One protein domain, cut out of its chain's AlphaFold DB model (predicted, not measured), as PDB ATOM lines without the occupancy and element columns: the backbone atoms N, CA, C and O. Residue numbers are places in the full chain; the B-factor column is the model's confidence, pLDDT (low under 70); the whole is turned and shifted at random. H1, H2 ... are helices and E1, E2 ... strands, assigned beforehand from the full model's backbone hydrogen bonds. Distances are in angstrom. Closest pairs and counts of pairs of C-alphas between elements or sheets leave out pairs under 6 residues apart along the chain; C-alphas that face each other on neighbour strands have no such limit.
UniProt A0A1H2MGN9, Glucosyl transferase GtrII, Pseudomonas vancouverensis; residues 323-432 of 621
ATOM      1  N   ASP A 323      35.218 -47.259 -40.356       88.25
ATOM      2  CA  ASP A 323      35.634 -47.176 -41.763       88.25
ATOM      3  C   ASP A 323      34.529 -46.840 -42.759       88.25
ATOM      4  O   ASP A 323      34.851 -46.414 -43.867       88.25
ATOM      5  N   GLY A 324      33.270 -46.904 -42.333       88.94
ATOM      6  CA  GLY A 324      32.110 -46.693 -43.193       88.94
ATOM      7  C   GLY A 324      31.501 -48.004 -43.686       88.94
ATOM      8  O   GLY A 324      30.333 -48.028 -44.066       88.94
ATOM      9  N   GLU A 325      32.231 -49.115 -43.598       89.06
ATOM     10  CA  GLU A 325      31.810 -50.402 -44.137       89.06
ATOM     11  C   GLU A 325      30.998 -51.171 -43.094       89.06
ATOM     12  O   GLU A 325      31.523 -51.789 -42.168       89.06
ATOM     13  N   ILE A 326      29.671 -51.134 -43.235       88.06
ATOM     14  CA  ILE A 326      28.753 -51.797 -42.298       88.06
ATOM     15  C   ILE A 326      27.916 -52.919 -42.921       88.06
ATOM     16  O   ILE A 326      27.357 -53.749 -42.200       88.06
ATOM     17  N   GLY A 327      27.844 -52.987 -44.253       86.56
ATOM     18  CA  GLY A 327      26.923 -53.888 -44.948       86.56
ATOM     19  C   GLY A 327      25.486 -53.703 -44.442       86.56
ATOM     20  O   GLY A 327      25.002 -52.580 -44.333       86.56
ATOM     21  N   ASP A 328      24.824 -54.802 -44.069       86.94
ATOM     22  CA  ASP A 328      23.454 -54.786 -43.527       86.94
ATOM     23  C   ASP A 328      23.368 -54.685 -41.991       86.94
ATOM     24  O   ASP A 328      22.269 -54.789 -41.422       86.94
ATOM     25  N   LYS A 329      24.507 -54.501 -41.308       92.62
ATOM     26  CA  LYS A 329      24.582 -54.419 -39.843       92.62
ATOM     27  C   LYS A 329      24.057 -53.079 -39.314       92.62
ATOM     28  O   LYS A 329      23.868 -52.115 -40.053       92.62
ATOM     29  N   THR A 330      23.805 -53.033 -38.010       94.19
ATOM     30  CA  THR A 330      23.406 -51.816 -37.290       94.19
ATOM     31  C   THR A 330      24.626 -51.169 -36.645       94.19
ATOM     32  O   THR A 330      25.398 -51.860 -35.981       94.19
ATOM     33  N   LEU A 331      24.798 -49.857 -36.822       94.75
ATOM     34  CA  LEU A 331      25.829 -49.093 -36.121       94.75
ATOM     35  C   LEU A 331      25.294 -48.728 -34.739       94.75
ATOM     36  O   LEU A 331      24.300 -48.010 -34.651       94.75
ATOM     37  N   VAL A 332      25.943 -49.194 -33.678       95.25
ATOM     38  CA  VAL A 332      25.618 -48.795 -32.304       95.25
ATOM     39  C   VAL A 332      26.688 -47.828 -31.815       95.25
ATOM     40  O   VAL A 332      27.861 -48.184 -31.712       95.25
ATOM     41  N   VAL A 333      26.288 -46.593 -31.535       94.94
ATOM     42  CA  VAL A 333      27.159 -45.528 -31.039       94.94
ATOM     43  C   VAL A 333      26.977 -45.408 -29.533       94.94
ATOM     44  O   VAL A 333      25.908 -45.024 -29.063       94.94
ATOM     45  N   ILE A 334      28.029 -45.723 -28.786       94.88
ATOM     46  CA  ILE A 334      28.096 -45.571 -27.334       94.88
ATOM     47  C   ILE A 334      28.615 -44.161 -27.042       94.88
ATOM     48  O   ILE A 334      29.795 -43.873 -27.227       94.88
ATOM     49  N   ASP A 335      27.729 -43.260 -26.635       93.19
ATOM     50  CA  ASP A 335      28.044 -41.865 -26.345       93.19
ATOM     51  C   ASP A 335      28.473 -41.684 -24.886       93.19
ATOM     52  O   ASP A 335      27.640 -41.668 -23.976       93.19
ATOM     53  N   LYS A 336      29.773 -41.487 -24.651       91.12
ATOM     54  CA  LYS A 336      30.291 -41.128 -23.323       91.12
ATOM     55  C   LYS A 336      30.192 -39.633 -23.033       91.12
ATOM     56  O   LYS A 336      30.318 -39.218 -21.881       91.12
ATOM     57  N   THR A 337      29.946 -38.803 -24.048       87.75
ATOM     58  CA  THR A 337      29.745 -37.359 -23.857       87.75
ATOM     59  C   THR A 337      28.403 -37.067 -23.184       87.75
ATOM     60  O   THR A 337      28.286 -36.072 -22.464       87.75
ATOM     61  N   ASN A 338      27.425 -37.971 -23.350       89.00
ATOM     62  CA  ASN A 338      26.038 -37.836 -22.900       89.00
ATOM     63  C   ASN A 338      25.388 -36.553 -23.439       89.00
ATOM     64  O   ASN A 338      24.755 -35.808 -22.693       89.00
ATOM     65  N   GLN A 339      25.621 -36.241 -24.715       89.12
ATOM     66  CA  GLN A 339      25.110 -35.025 -25.360       89.12
ATOM     67  C   GLN A 339      24.346 -35.323 -26.646       89.12
ATOM     68  O   GLN A 339      23.585 -34.466 -27.105       89.12
ATOM     69  N   LEU A 340      24.511 -36.509 -27.247       89.00
ATOM     70  CA  LEU A 340      23.890 -36.817 -28.532       89.00
ATOM     71  C   LEU A 340      22.360 -36.812 -28.487       89.00
ATOM     72  O   LEU A 340      21.742 -36.633 -29.531       89.00
ATOM     73  N   ASN A 341      21.733 -36.897 -27.315       84.62
ATOM     74  CA  ASN A 341      20.274 -36.863 -27.173       84.62
ATOM     75  C   ASN A 341      19.637 -35.460 -27.204       84.62
ATOM     76  O   ASN A 341      18.430 -35.354 -26.987       84.62
ATOM     77  N   HIS A 342      20.411 -34.412 -27.515       87.25
ATOM     78  CA  HIS A 342      19.943 -33.023 -27.580       87.25
ATOM     79  C   HIS A 342      19.601 -32.553 -29.007       87.25
ATOM     80  O   HIS A 342      20.273 -32.896 -29.978       87.25
ATOM     81  N   THR A 343      18.654 -31.626 -29.140       85.38
ATOM     82  CA  THR A 343      18.187 -31.023 -30.410       85.38
ATOM     83  C   THR A 343      19.272 -30.225 -31.145       85.38
ATOM     84  O   THR A 343      19.190 -29.985 -32.352       85.38
ATOM     85  N   TRP A 344      20.312 -29.817 -30.417       86.81
ATOM     86  CA  TRP A 344      21.489 -29.141 -30.964       86.81
ATOM     87  C   TRP A 344      22.582 -30.115 -31.394       86.81
ATOM     88  O   TRP A 344      23.585 -29.683 -31.949       86.81
ATOM     89  N   MET A 345      22.393 -31.411 -31.168       90.88
ATOM     90  CA  MET A 345      23.340 -32.471 -31.489       90.88
ATOM     91  C   MET A 345      22.769 -33.394 -32.574       90.88
ATOM     92  O   MET A 345      21.712 -33.134 -33.166       90.88
ATOM     93  N   PHE A 346      23.509 -34.449 -32.911       88.00
ATOM     94  CA  PHE A 346      23.105 -35.385 -33.949       88.00
ATOM     95  C   PHE A 346      22.078 -36.396 -33.428       88.00
ATOM     96  O   PHE A 346      22.414 -37.525 -33.076       88.00
ATOM     97  N   LEU A 347      20.803 -35.999 -33.444       86.44
ATOM     98  CA  LEU A 347      19.694 -36.956 -33.393       86.44
ATOM     99  C   LEU A 347      19.795 -37.948 -34.568       86.44
ATOM    100  O   LEU A 347      20.343 -37.589 -35.608       86.44
ATOM    101  N   ASN A 348      19.242 -39.156 -34.443       83.88
ATOM    102  CA  ASN A 348      19.526 -40.316 -35.298       83.88
ATOM    103  C   ASN A 348      19.489 -39.980 -36.797       83.88
ATOM    104  O   ASN A 348      20.438 -40.281 -37.516       83.88
ATOM    105  N   GLY A 349      18.457 -39.271 -37.268       85.19
ATOM    106  CA  GLY A 349      18.357 -38.853 -38.674       85.19
ATOM    107  C   GLY A 349      19.405 -37.814 -39.105       85.19
ATOM    108  O   GLY A 349      19.900 -37.858 -40.230       85.19
ATOM    109  N   ASN A 350      19.796 -36.902 -38.212       90.12
ATOM    110  CA  ASN A 350      20.866 -35.934 -38.465       90.12
ATOM    111  C   ASN A 350      22.242 -36.611 -38.448       90.12
ATOM    112  O   ASN A 350      23.083 -36.280 -39.280       90.12
ATOM    113  N   LEU A 351      22.463 -37.565 -37.532       91.62
ATOM    114  CA  LEU A 351      23.686 -38.367 -37.495       91.62
ATOM    115  C   LEU A 351      23.816 -39.184 -38.777       91.62
ATOM    116  O   LEU A 351      24.841 -39.124 -39.444       91.62
ATOM    117  N   GLN A 352      22.740 -39.864 -39.173       92.06
ATOM    118  CA  GLN A 352      22.643 -40.600 -40.427       92.06
ATOM    119  C   GLN A 352      23.000 -39.716 -41.625       92.06
ATOM    120  O   GLN A 352      23.883 -40.061 -42.405       92.06
ATOM    121  N   ALA A 353      22.370 -38.546 -41.756       92.12
ATOM    122  CA  ALA A 353      22.661 -37.616 -42.843       92.12
ATOM    123  C   ALA A 353      24.123 -37.131 -42.830       92.12
ATOM    124  O   ALA A 353      24.743 -37.020 -43.891       92.12
ATOM    125  N   ALA A 354      24.687 -36.879 -41.646       92.75
ATOM    126  CA  ALA A 354      26.084 -36.492 -41.497       92.75
ATOM    127  C   ALA A 354      27.031 -37.621 -41.931       92.75
ATOM    128  O   ALA A 354      27.911 -37.380 -42.754       92.75
ATOM    129  N   LEU A 355      26.826 -38.856 -41.468       93.56
ATOM    130  CA  LEU A 355      27.652 -40.002 -41.865       93.56
ATOM    131  C   LEU A 355      27.507 -40.307 -43.363       93.56
ATOM    132  O   LEU A 355      28.517 -40.520 -44.031       93.56
ATOM    133  N   ASN A 356      26.297 -40.207 -43.926       93.38
ATOM    134  CA  ASN A 356      26.080 -40.330 -45.372       93.38
ATOM    135  C   ASN A 356      26.924 -39.317 -46.152       93.38
ATOM    136  O   ASN A 356      27.502 -39.631 -47.192       93.38
ATOM    137  N   TYR A 357      27.003 -38.082 -45.648       93.12
ATOM    138  CA  TYR A 357      27.823 -37.044 -46.252       93.12
ATOM    139  C   TYR A 357      29.324 -37.328 -46.113       93.12
ATOM    140  O   TYR A 357      30.065 -37.059 -47.062       93.12
ATOM    141  N   VAL A 358      29.773 -37.859 -44.973       93.31
ATOM    142  CA  VAL A 358      31.187 -38.185 -44.742       93.31
ATOM    143  C   VAL A 358      31.641 -39.331 -45.648       93.31
ATOM    144  O   VAL A 358      32.577 -39.145 -46.424       93.31
ATOM    145  N   TYR A 359      30.956 -40.475 -45.601       93.06
ATOM    146  CA  TYR A 359      31.383 -41.694 -46.299       93.06
ATOM    147  C   TYR A 359      30.872 -41.794 -47.744       93.06
ATOM    148  O   TYR A 359      31.403 -42.561 -48.539       93.06
ATOM    149  N   GLY A 360      29.879 -40.986 -48.133       91.88
ATOM    150  CA  GLY A 360      29.390 -40.915 -49.515       91.88
ATOM    151  C   GLY A 360      28.400 -42.014 -49.915       91.88
ATOM    152  O   GLY A 360      28.097 -42.138 -51.100       91.88
ATOM    153  N   HIS A 361      27.871 -42.777 -48.959       90.81
ATOM    154  CA  HIS A 361      26.850 -43.808 -49.173       90.81
ATOM    155  C   HIS A 361      25.833 -43.806 -48.016       90.81
ATOM    156  O   HIS A 361      26.119 -43.242 -46.960       90.81
ATOM    157  N   PRO A 362      24.628 -44.377 -48.190       90.19
ATOM    158  CA  PRO A 362      23.606 -44.349 -47.151       90.19
ATOM    159  C   PRO A 362      23.909 -45.317 -45.998       90.19
ATOM    160  O   PRO A 362      24.244 -46.478 -46.215       90.19
ATOM    161  N   PHE A 363      23.690 -44.847 -44.774       87.75
ATOM    162  CA  PHE A 363      23.488 -45.621 -43.556       87.75
ATOM    163  C   PHE A 363      21.996 -45.639 -43.262       87.75
ATOM    164  O   PHE A 363      21.358 -44.601 -43.374       87.75
ATOM    165  N   ASN A 364      21.429 -46.785 -42.884       84.38
ATOM    166  CA  ASN A 364      19.983 -46.902 -42.625       84.38
ATOM    167  C   ASN A 364      19.649 -47.413 -41.216       84.38
ATOM    168  O   ASN A 364      18.487 -47.395 -40.823       84.38
ATOM    169  N   LYS A 365      20.647 -47.892 -40.464       91.25
ATOM    170  CA  LYS A 365      20.470 -48.520 -39.151       91.25
ATOM    171  C   LYS A 365      21.520 -47.972 -38.191       91.25
ATOM    172  O   LYS A 365      22.653 -48.450 -38.184       91.25
ATOM    173  N   ILE A 366      21.153 -46.947 -37.432       93.31
ATOM    174  CA  ILE A 366      22.012 -46.328 -36.420       93.31
ATOM    175  C   ILE A 366      21.220 -46.259 -35.123       93.31
ATOM    176  O   ILE A 366      20.082 -45.797 -35.130       93.31
ATOM    177  N   GLU A 367      21.838 -46.703 -34.037       95.00
ATOM    178  CA  GLU A 367      21.320 -46.557 -32.684       95.00
ATOM    179  C   GLU A 367      22.353 -45.847 -31.819       95.00
ATOM    180  O   GLU A 367      23.543 -46.152 -31.888       95.00
ATOM    181  N   VAL A 368      21.901 -44.898 -31.001       94.94
ATOM    182  CA  VAL A 368      22.760 -44.128 -30.096       94.94
ATOM    183  C   VAL A 368      22.347 -44.412 -28.659       94.94
ATOM    184  O   VAL A 368      21.177 -44.256 -28.298       94.94
ATOM    185  N   CYS A 369      23.313 -44.830 -27.852       94.75
ATOM    186  CA  CYS A 369      23.152 -45.202 -26.454       94.75
ATOM    187  C   CYS A 369      24.124 -44.384 -25.605       94.75
ATOM    188  O   CYS A 369      25.322 -44.391 -25.868       94.75
ATOM    189  N   HIS A 370      23.630 -43.677 -24.596       92.94
ATOM    190  CA  HIS A 370      24.492 -43.029 -23.612       92.94
ATOM    191  C   HIS A 370      25.134 -44.080 -22.700       92.94
ATOM    192  O   HIS A 370      24.430 -44.928 -22.152       92.94
ATOM    193  N   GLU A 371      26.452 -43.999 -22.491       89.19
ATOM    194  CA  GLU A 371      27.172 -44.952 -21.632       89.19
ATOM    195  C   GLU A 371      26.693 -44.875 -20.177       89.19
ATOM    196  O   GLU A 371      26.437 -45.895 -19.538       89.19
ATOM    197  N   ARG A 372      26.556 -43.660 -19.630       85.25
ATOM    198  CA  ARG A 372      26.082 -43.471 -18.259       85.25
ATOM    199  C   ARG A 372      24.579 -43.231 -18.276       85.25
ATOM    200  O   ARG A 372      24.093 -42.299 -18.904       85.25
ATOM    201  N   GLY A 373      23.847 -44.052 -17.531       81.69
ATOM    202  CA  GLY A 373      22.384 -43.992 -17.475       81.69
ATOM    203  C   GLY A 373      21.688 -44.870 -18.513       81.69
ATOM    204  O   GLY A 373      20.473 -45.025 -18.413       81.69
ATOM    205  N   ASN A 374      22.443 -45.498 -19.427       91.56
ATOM    206  CA  ASN A 374      21.927 -46.463 -20.397       91.56
ATOM    207  C   ASN A 374      20.752 -45.895 -21.203       91.56
ATOM    208  O   ASN A 374      19.757 -46.579 -21.422       91.56
ATOM    209  N   GLU A 375      20.819 -44.618 -21.578       93.12
ATOM    210  CA  GLU A 375      19.714 -43.918 -22.229       93.12
ATOM    211  C   GLU A 375      19.791 -44.084 -23.746       93.12
ATOM    212  O   GLU A 375      20.771 -43.703 -24.387       93.12
ATOM    213  N   TRP A 376      18.726 -44.622 -24.330       94.44
ATOM    214  CA  TRP A 376      18.582 -44.741 -25.773       94.44
ATOM    215  C   TRP A 376      17.979 -43.456 -26.348       94.44
ATOM    216  O   TRP A 376      16.970 -42.954 -25.855       94.44
ATOM    217  N   GLN A 377      18.576 -42.930 -27.422       91.81
ATOM    218  CA  GLN A 377      18.182 -41.646 -28.014       91.81
ATOM    219  C   GLN A 377      16.719 -41.578 -28.482       91.81
ATOM    220  O   GLN A 377      16.144 -40.480 -28.550       91.81
ATOM    221  N   MET A 378      16.120 -42.725 -28.810       89.94
ATOM    222  CA  MET A 378      14.733 -42.807 -29.255       89.94
ATOM    223  C   MET A 378      13.782 -42.296 -28.175       89.94
ATOM    224  O   MET A 378      13.883 -42.670 -27.005       89.94
ATOM    225  N   SER A 379      12.845 -41.442 -28.584       88.69
ATOM    226  CA  SER A 379      11.852 -40.849 -27.694       88.69
ATOM    227  C   SER A 379      10.429 -41.283 -28.015       88.69
ATOM    228  O   SER A 379      10.081 -41.446 -29.185       88.69
ATOM    229  N   ASP A 380       9.598 -41.395 -26.982       87.69
ATOM    230  CA  ASP A 380       8.150 -41.553 -27.131       87.69
ATOM    231  C   ASP A 380       7.444 -40.220 -27.476       87.69
ATOM    232  O   ASP A 380       8.074 -39.174 -27.662       87.69
ATOM    233  N   SER A 381       6.112 -40.250 -27.576       83.06
ATOM    234  CA  SER A 381       5.281 -39.083 -27.915       83.06
ATOM    235  C   SER A 381       5.293 -37.968 -26.864       83.06
ATOM    236  O   SER A 381       4.865 -36.853 -27.163       83.06
ATOM    237  N   VAL A 382       5.773 -38.248 -25.650       85.19
ATOM    238  CA  VAL A 382       5.937 -37.275 -24.563       85.19
ATOM    239  C   VAL A 382       7.414 -36.971 -24.288       85.19
ATOM    240  O   VAL A 382       7.748 -36.415 -23.241       85.19
ATOM    241  N   GLU A 383       8.285 -37.285 -25.251       87.00
ATOM    242  CA  GLU A 383       9.723 -37.009 -25.255       87.00
ATOM    243  C   GLU A 383      10.518 -37.710 -24.137       87.00
ATOM    244  O   GLU A 383      11.617 -37.271 -23.789       87.00
ATOM    245  N   ARG A 384      10.010 -38.812 -23.572       90.00
ATOM    246  CA  ARG A 384      10.814 -39.673 -22.690       90.00
ATOM    247  C   ARG A 384      11.709 -40.577 -23.518       90.00
ATOM    248  O   ARG A 384      11.302 -41.056 -24.573       90.00
ATOM    249  N   LYS A 385      12.915 -40.820 -23.016       91.44
ATOM    250  CA  LYS A 385      13.936 -41.635 -23.672       91.44
ATOM    251  C   LYS A 385      13.844 -43.095 -23.247       91.44
ATOM    252  O   LYS A 385      13.483 -43.385 -22.104       91.44
ATOM    253  N   GLY A 386      14.134 -43.996 -24.182       92.50
ATOM    254  CA  GLY A 386      14.235 -45.428 -23.907       92.50
ATOM    255  C   GLY A 386      15.507 -45.785 -23.141       92.50
ATOM    256  O   GLY A 386      16.307 -44.914 -22.790       92.50
ATOM    257  N   LYS A 387      15.725 -47.083 -22.918       94.50
ATOM    258  CA  LYS A 387      16.974 -47.601 -22.345       94.50
ATOM    259  C   LYS A 387      17.691 -48.524 -23.321       94.50
ATOM    260  O   LYS A 387      17.064 -49.119 -24.185       94.50
ATOM    261  N   CYS A 388      18.997 -48.652 -23.178       95.44
ATOM    262  CA  CYS A 388      19.822 -49.582 -23.937       95.44
ATOM    263  C   CYS A 388      20.569 -50.512 -22.981       95.44
ATOM    264  O   CYS A 388      21.113 -50.076 -21.972       95.44
ATOM    265  N   GLU A 389      20.608 -51.796 -23.302       95.62
ATOM    266  CA  GLU A 389      21.305 -52.816 -22.531       95.62
ATOM    267  C   GLU A 389      22.224 -53.608 -23.461       95.62
ATOM    268  O   GLU A 389      21.797 -54.132 -24.490       95.62
ATOM    269  N   GLU A 390      23.501 -53.695 -23.094       94.75
ATOM    270  CA  GLU A 390      24.445 -54.597 -23.743       94.75
ATOM    271  C   GLU A 390      24.532 -55.900 -22.946       94.75
ATOM    272  O   GLU A 390      24.998 -55.912 -21.807       94.75
ATOM    273  N   THR A 391      24.140 -57.016 -23.555       94.25
ATOM    274  CA  THR A 391      24.305 -58.350 -22.965       94.25
ATOM    275  C   THR A 391      25.519 -59.064 -23.566       94.25
ATOM    276  O   THR A 391      26.259 -58.521 -24.391       94.25
ATOM    277  N   ALA A 392      25.759 -60.322 -23.184       93.12
ATOM    278  CA  ALA A 392      26.840 -61.116 -23.768       93.12
ATOM    279  C   ALA A 392      26.675 -61.333 -25.287       93.12
ATOM    280  O   ALA A 392      27.675 -61.357 -26.004       93.12
ATOM    281  N   ASN A 393      25.434 -61.449 -25.775       94.88
ATOM    282  CA  ASN A 393      25.138 -61.892 -27.143       94.88
ATOM    283  C   ASN A 393      24.388 -60.854 -27.984       94.88
ATOM    284  O   ASN A 393      24.404 -60.942 -29.212       94.88
ATOM    285  N   GLU A 394      23.743 -59.873 -27.358       96.50
ATOM    286  CA  GLU A 394      22.839 -58.941 -28.030       96.50
ATOM    287  C   GLU A 394      22.885 -57.539 -27.421       96.50
ATOM    288  O   GLU A 394      23.361 -57.330 -26.307       96.50
ATOM    289  N   TRP A 395      22.395 -56.582 -28.199       97.00
ATOM    290  CA  TRP A 395      21.987 -55.263 -27.745       97.00
ATOM    291  C   TRP A 395      20.467 -55.230 -27.660       97.00
ATOM    292  O   TRP A 395      19.797 -55.552 -28.643       97.00
ATOM    293  N   ILE A 396      19.931 -54.826 -26.512       97.38
ATOM    294  CA  ILE A 396      18.494 -54.688 -26.282       97.38
ATOM    295  C   ILE A 396      18.178 -53.203 -26.116       97.38
ATOM    296  O   ILE A 396      18.782 -52.510 -25.299       97.38
ATOM    297  N   PHE A 397      17.244 -52.696 -26.913       96.62
ATOM    298  CA  PHE A 397      16.758 -51.323 -26.844       96.62
ATOM    299  C   PHE A 397      15.333 -51.338 -26.307       96.62
ATOM    300  O   PHE A 397      14.392 -51.724 -27.007       96.62
ATOM    301  N   HIS A 398      15.203 -50.930 -25.051       95.69
ATOM    302  CA  HIS A 398      13.948 -50.893 -24.328       95.69
ATOM    303  C   HIS A 398      13.187 -49.612 -24.631       95.69
ATOM    304  O   HIS A 398      13.708 -48.503 -24.444       95.69
ATOM    305  N   TYR A 399      11.932 -49.750 -25.041       93.75
ATOM    306  CA  TYR A 399      11.053 -48.590 -25.141       93.75
ATOM    307  C   TYR A 399      10.656 -48.092 -23.740       93.75
ATOM    308  O   TYR A 399      10.637 -48.868 -22.781       93.75
ATOM    309  N   PRO A 400      10.329 -46.794 -23.585       91.44
ATOM    310  CA  PRO A 400       9.769 -46.294 -22.333       91.44
ATOM    311  C   PRO A 400       8.519 -47.081 -21.912       91.44
ATOM    312  O   PRO A 400       7.677 -47.418 -22.745       91.44
ATOM    313  N   THR A 401       8.365 -47.324 -20.609       91.06
ATOM    314  CA  THR A 401       7.195 -48.021 -20.053       91.06
ATOM    315  C   THR A 401       5.886 -47.274 -20.359       91.06
ATOM    316  O   THR A 401       5.904 -46.041 -20.469       91.06
ATOM    317  N   PRO A 402       4.741 -47.973 -20.486       92.69
ATOM    318  CA  PRO A 402       3.424 -47.351 -20.644       92.69
ATOM    319  C   PRO A 402       3.115 -46.296 -19.580       92.69
ATOM    320  O   PRO A 402       3.274 -46.558 -18.390       92.69
ATOM    321  N   ILE A 403       2.622 -45.128 -19.996       93.75
ATOM    322  CA  ILE A 403       2.227 -44.037 -19.091       93.75
ATOM    323  C   ILE A 403       0.885 -43.439 -19.470       93.75
ATOM    324  O   ILE A 403       0.394 -43.614 -20.580       93.75
ATOM    325  N   SER A 404       0.302 -42.692 -18.543       93.06
ATOM    326  CA  SER A 404      -0.904 -41.893 -18.739       93.06
ATOM    327  C   SER A 404      -0.714 -40.498 -18.145       93.06
ATOM    328  O   SER A 404       0.245 -40.243 -17.418       93.06
ATOM    329  N   GLY A 405      -1.617 -39.575 -18.457       91.31
ATOM    330  CA  GLY A 405      -1.635 -38.258 -17.832       91.31
ATOM    331  C   GLY A 405      -2.874 -37.458 -18.217       91.31
ATOM    332  O   GLY A 405      -3.699 -37.928 -19.004       91.31
ATOM    333  N   PRO A 406      -3.043 -36.239 -17.682       90.25
ATOM    334  CA  PRO A 406      -4.151 -35.374 -18.070       90.25
ATOM    335  C   PRO A 406      -4.258 -35.222 -19.600       90.25
ATOM    336  O   PRO A 406      -3.332 -34.766 -20.266       90.25
ATOM    337  N   GLY A 407      -5.384 -35.649 -20.176       85.81
ATOM    338  CA  GLY A 407      -5.620 -35.588 -21.625       85.81
ATOM    339  C   GLY A 407      -4.829 -36.589 -22.481       85.81
ATOM    340  O   GLY A 407      -4.964 -36.552 -23.701       85.81
ATOM    341  N   VAL A 408      -4.045 -37.491 -21.880       86.19
ATOM    342  CA  VAL A 408      -3.281 -38.532 -22.587       86.19
ATOM    343  C   VAL A 408      -3.680 -39.906 -22.034       86.19
ATOM    344  O   VAL A 408      -3.413 -40.188 -20.861       86.19
ATOM    345  N   PRO A 409      -4.342 -40.767 -22.834       90.62
ATOM    346  CA  PRO A 409      -4.686 -42.117 -22.397       90.62
ATOM    347  C   PRO A 409      -3.421 -42.946 -22.159       90.62
ATOM    348  O   PRO A 409      -2.341 -42.582 -22.623       90.62
ATOM    349  N   LEU A 410      -3.568 -44.076 -21.459       92.81
ATOM    350  CA  LEU A 410      -2.467 -45.014 -21.257       92.81
ATOM    351  C   LEU A 410      -1.853 -45.400 -22.611       92.81
ATOM    352  O   LEU A 410      -2.552 -45.920 -23.484       92.81
ATOM    353  N   THR A 411      -0.566 -45.115 -22.793       89.88
ATOM    354  CA  THR A 411       0.154 -45.438 -24.024       89.88
ATOM    355  C   THR A 411       0.330 -46.952 -24.161       89.88
ATOM    356  O   THR A 411       0.460 -47.653 -23.156       89.88
ATOM    357  N   PRO A 412       0.307 -47.500 -25.388       89.38
ATOM    358  CA  PRO A 412       0.526 -48.926 -25.586       89.38
ATOM    359  C   PRO A 412       1.963 -49.311 -25.219       89.38
ATOM    360  O   PRO A 412       2.899 -48.549 -25.463       89.38
ATOM    361  N   ALA A 413       2.134 -50.517 -24.679       90.69
ATOM    362  CA  ALA A 413       3.452 -51.127 -24.554       90.69
ATOM    363  C   ALA A 413       3.984 -51.466 -25.951       90.69
ATOM    364  O   ALA A 413       3.269 -52.059 -26.762       90.69
ATOM    365  N   ILE A 414       5.224 -51.074 -26.224       92.44
ATOM    366  CA  ILE A 414       5.934 -51.389 -27.464       92.44
ATOM    367  C   ILE A 414       6.971 -52.455 -27.123       92.44
ATOM    368  O   ILE A 414       7.624 -52.360 -26.089       92.44
ATOM    369  N   GLU A 415       7.082 -53.476 -27.968       93.69
ATOM    370  CA  GLU A 415       8.059 -54.548 -27.786       93.69
ATOM    371  C   GLU A 415       9.488 -54.024 -27.966       93.69
ATOM    372  O   GLU A 415       9.769 -53.229 -28.870       93.69
ATOM    373  N   ASP A 416      10.383 -54.485 -27.098       95.06
ATOM    374  CA  ASP A 416      11.787 -54.101 -27.116       95.06
ATOM    375  C   ASP A 416      12.483 -54.589 -28.387       95.06
ATOM    376  O   ASP A 416      12.192 -55.649 -28.946       95.06
ATOM    377  N   LYS A 417      13.451 -53.803 -28.854       95.06
ATOM    378  CA  LYS A 417      14.228 -54.138 -30.044       95.06
ATOM    379  C   LYS A 417      15.516 -54.841 -29.629       95.06
ATOM    380  O   LYS A 417      16.443 -54.189 -29.162       95.06
ATOM    381  N   ALA A 418      15.602 -56.146 -29.863       96.00
ATOM    382  CA  ALA A 418      16.825 -56.924 -29.674       96.00
ATOM    383  C   ALA A 418      17.599 -57.089 -30.994       96.00
ATOM    384  O   ALA A 418      17.020 -57.392 -32.041       96.00
ATOM    385  N   ILE A 419      18.918 -56.884 -30.961       96.19
ATOM    386  CA  ILE A 419      19.816 -57.047 -32.109       96.19
ATOM    387  C   ILE A 419      21.019 -57.895 -31.691       96.19
ATOM    388  O   ILE A 419      21.776 -57.518 -30.798       96.19
ATOM    389  N   SER A 420      21.248 -59.015 -32.377       96.06
ATOM    390  CA  SER A 420      22.428 -59.859 -32.145       96.06
ATOM    391  C   SER A 420      23.729 -59.081 -32.367       96.06
ATOM    392  O   SER A 420      23.866 -58.371 -33.367       96.06
ATOM    393  N   LYS A 421      24.744 -59.296 -31.520       94.38
ATOM    394  CA  LYS A 421      26.086 -58.705 -31.686       94.38
ATOM    395  C   LYS A 421      26.741 -59.068 -33.020       94.38
ATOM    396  O   LYS A 421      27.506 -58.277 -33.561       94.38
ATOM    397  N   SER A 422      26.398 -60.217 -33.609       93.38
ATOM    398  CA  SER A 422      26.866 -60.579 -34.959       93.38
ATOM    399  C   SER A 422      26.352 -59.631 -36.056       93.38
ATOM    400  O   SER A 422      26.975 -59.511 -37.114       93.38
ATOM    401  N   GLN A 423      25.245 -58.931 -35.790       94.94
ATOM    402  CA  GLN A 423      24.587 -57.970 -36.675       94.94
ATOM    403  C   GLN A 423      24.864 -56.510 -36.287       94.94
ATOM    404  O   GLN A 423      24.217 -55.606 -36.819       94.94
ATOM    405  N   VAL A 424      25.814 -56.265 -35.382       93.94
ATOM    406  CA  VAL A 424      26.150 -54.931 -34.879       93.94
ATOM    407  C   VAL A 424      27.611 -54.598 -35.170       93.94
ATOM    408  O   VAL A 424      28.485 -55.465 -35.163       93.94
ATOM    409  N   VAL A 425      27.867 -53.320 -35.437       93.62
ATOM    410  CA  VAL A 425      29.186 -52.697 -35.308       93.62
ATOM    411  C   VAL A 425      29.058 -51.648 -34.210       93.62
ATOM    412  O   VAL A 425      28.260 -50.724 -34.348       93.62
ATOM    413  N   SER A 426      29.793 -51.807 -33.110       92.94
ATOM    414  CA  SER A 426      29.752 -50.877 -31.976       92.94
ATOM    415  C   SER A 426      30.960 -49.951 -31.999       92.94
ATOM    416  O   SER A 426      32.086 -50.410 -32.188       92.94
ATOM    417  N   ILE A 427      30.730 -48.659 -31.777       93.12
ATOM    418  CA  ILE A 427      31.777 -47.640 -31.643       93.12
ATOM    419  C   ILE A 427      31.527 -46.783 -30.412       93.12
ATOM    420  O   ILE A 427      30.393 -46.682 -29.951       93.12
ATOM    421  N   THR A 428      32.573 -46.148 -29.894       91.88
ATOM    422  CA  THR A 428      32.489 -45.335 -28.678       91.88
ATOM    423  C   THR A 428      32.864 -43.891 -28.978       91.88
ATOM    424  O   THR A 428      33.879 -43.632 -29.604       91.88
ATOM    425  N   VAL A 429      32.070 -42.926 -28.530       89.94
ATOM    426  CA  VAL A 429      32.396 -41.501 -28.637       89.94
ATOM    427  C   VAL A 429      32.862 -41.023 -27.273       89.94
ATOM    428  O   VAL A 429      32.058 -40.917 -26.348       89.94
ATOM    429  N   ASP A 430      34.158 -40.756 -27.147       84.81
ATOM    430  CA  ASP A 430      34.762 -40.289 -25.900       84.81
ATOM    431  C   ASP A 430      34.561 -38.768 -25.698       84.81
ATOM    432  O   ASP A 430      34.466 -38.020 -26.678       84.81
ATOM    433  N   PRO A 431      34.492 -38.284 -24.438       77.06
ATOM    434  CA  PRO A 431      34.507 -36.854 -24.133       77.06
ATOM    435  C   PRO A 431      35.819 -36.190 -24.577       77.06
ATOM    436  O   PRO A 431      36.850 -36.853 -24.711       77.06
ATOM    437  N   ASP A 432      35.758 -34.875 -24.809       62.94
ATOM    438  CA  ASP A 432      36.846 -34.032 -25.324       62.94
ATOM    439  C   ASP A 432      38.061 -33.995 -24.380       62.94
ATOM    440  O   ASP A 432      38.255 -33.009 -23.686       62.94
TER     441      ASP A 432
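What this domain is: This is residues 323 to 432 of the 621 residues of the protein "Glucosyl transferase GtrII" of Pseudomonas vancouverensis (UniProt A0A1H2MGN9). Two small sheets stand face to face with their strands crossed, a parallel trio E2 E1 E7 and a curled antiparallel sheet E3 E4 E5 E6. Helix H1 grazes the trio at E2, and the long link 399 to 416 reaches up to 29 A from the mean of the C-alphas. The 110 printed residues run E1 H1 E2 E3 E4 E5 E6 E7, mixed in class, with 49 in named elements, under half. The whole is compact, radius of gyration of the C-alphas 14.8 A, spanning 47 by 33 by 27 A.

Where its parts are: Find C-alpha 330 at (23.406, -51.816, -37.290); there E1 begins, residues 330 to 335, 15.5 A. H1 is 348 to 359, 16.2 A; E2 366 to 370; E3 375 to 379; E4 385 to 390, 16.7 A; E5 394 to 398; E6 417 to 420. E7, 424 to 429, 16.1 A, ends at (32.396, -41.501, -28.637).

How they stand to each other: In the parallel sheet look for N 333 and O 367, 2.8 A, between E1 and E2, and N 332 and O 425, 2.9 A, between E1 and E7. E1, H1, E2 form a strand-helix-strand unit, parallel neighbours with a helix between, its crossover right-handed. H1 only grazes this sheet with residues 348 to 352; C-alphas 348 and 366 are closest to each other, 6.6 A. In H1 every O i to N i+4 pair is within hydrogen-bond range. E3 E4 E5 E6 is a meander, each strand antiparallel to the one before: see N 376 and O 386, 2.9 A, N 389 and O 396, 2.8 A, and N 395 and O 419, 2.8 A. The sheets form a sandwich, two sheets face to face, strands at 83 degrees; the closest C-alphas of E2 and E3, Cys 369 and Trp 376, are 4.6 A apart.

The domain as a whole: The C-alphas of Asp 323 and Pro 406, the farthest apart, are 47.8 A apart. The links E1 to H1 and E5 to E6 are long. The printed part has no cut, and pLDDT is under 70 at residue 432.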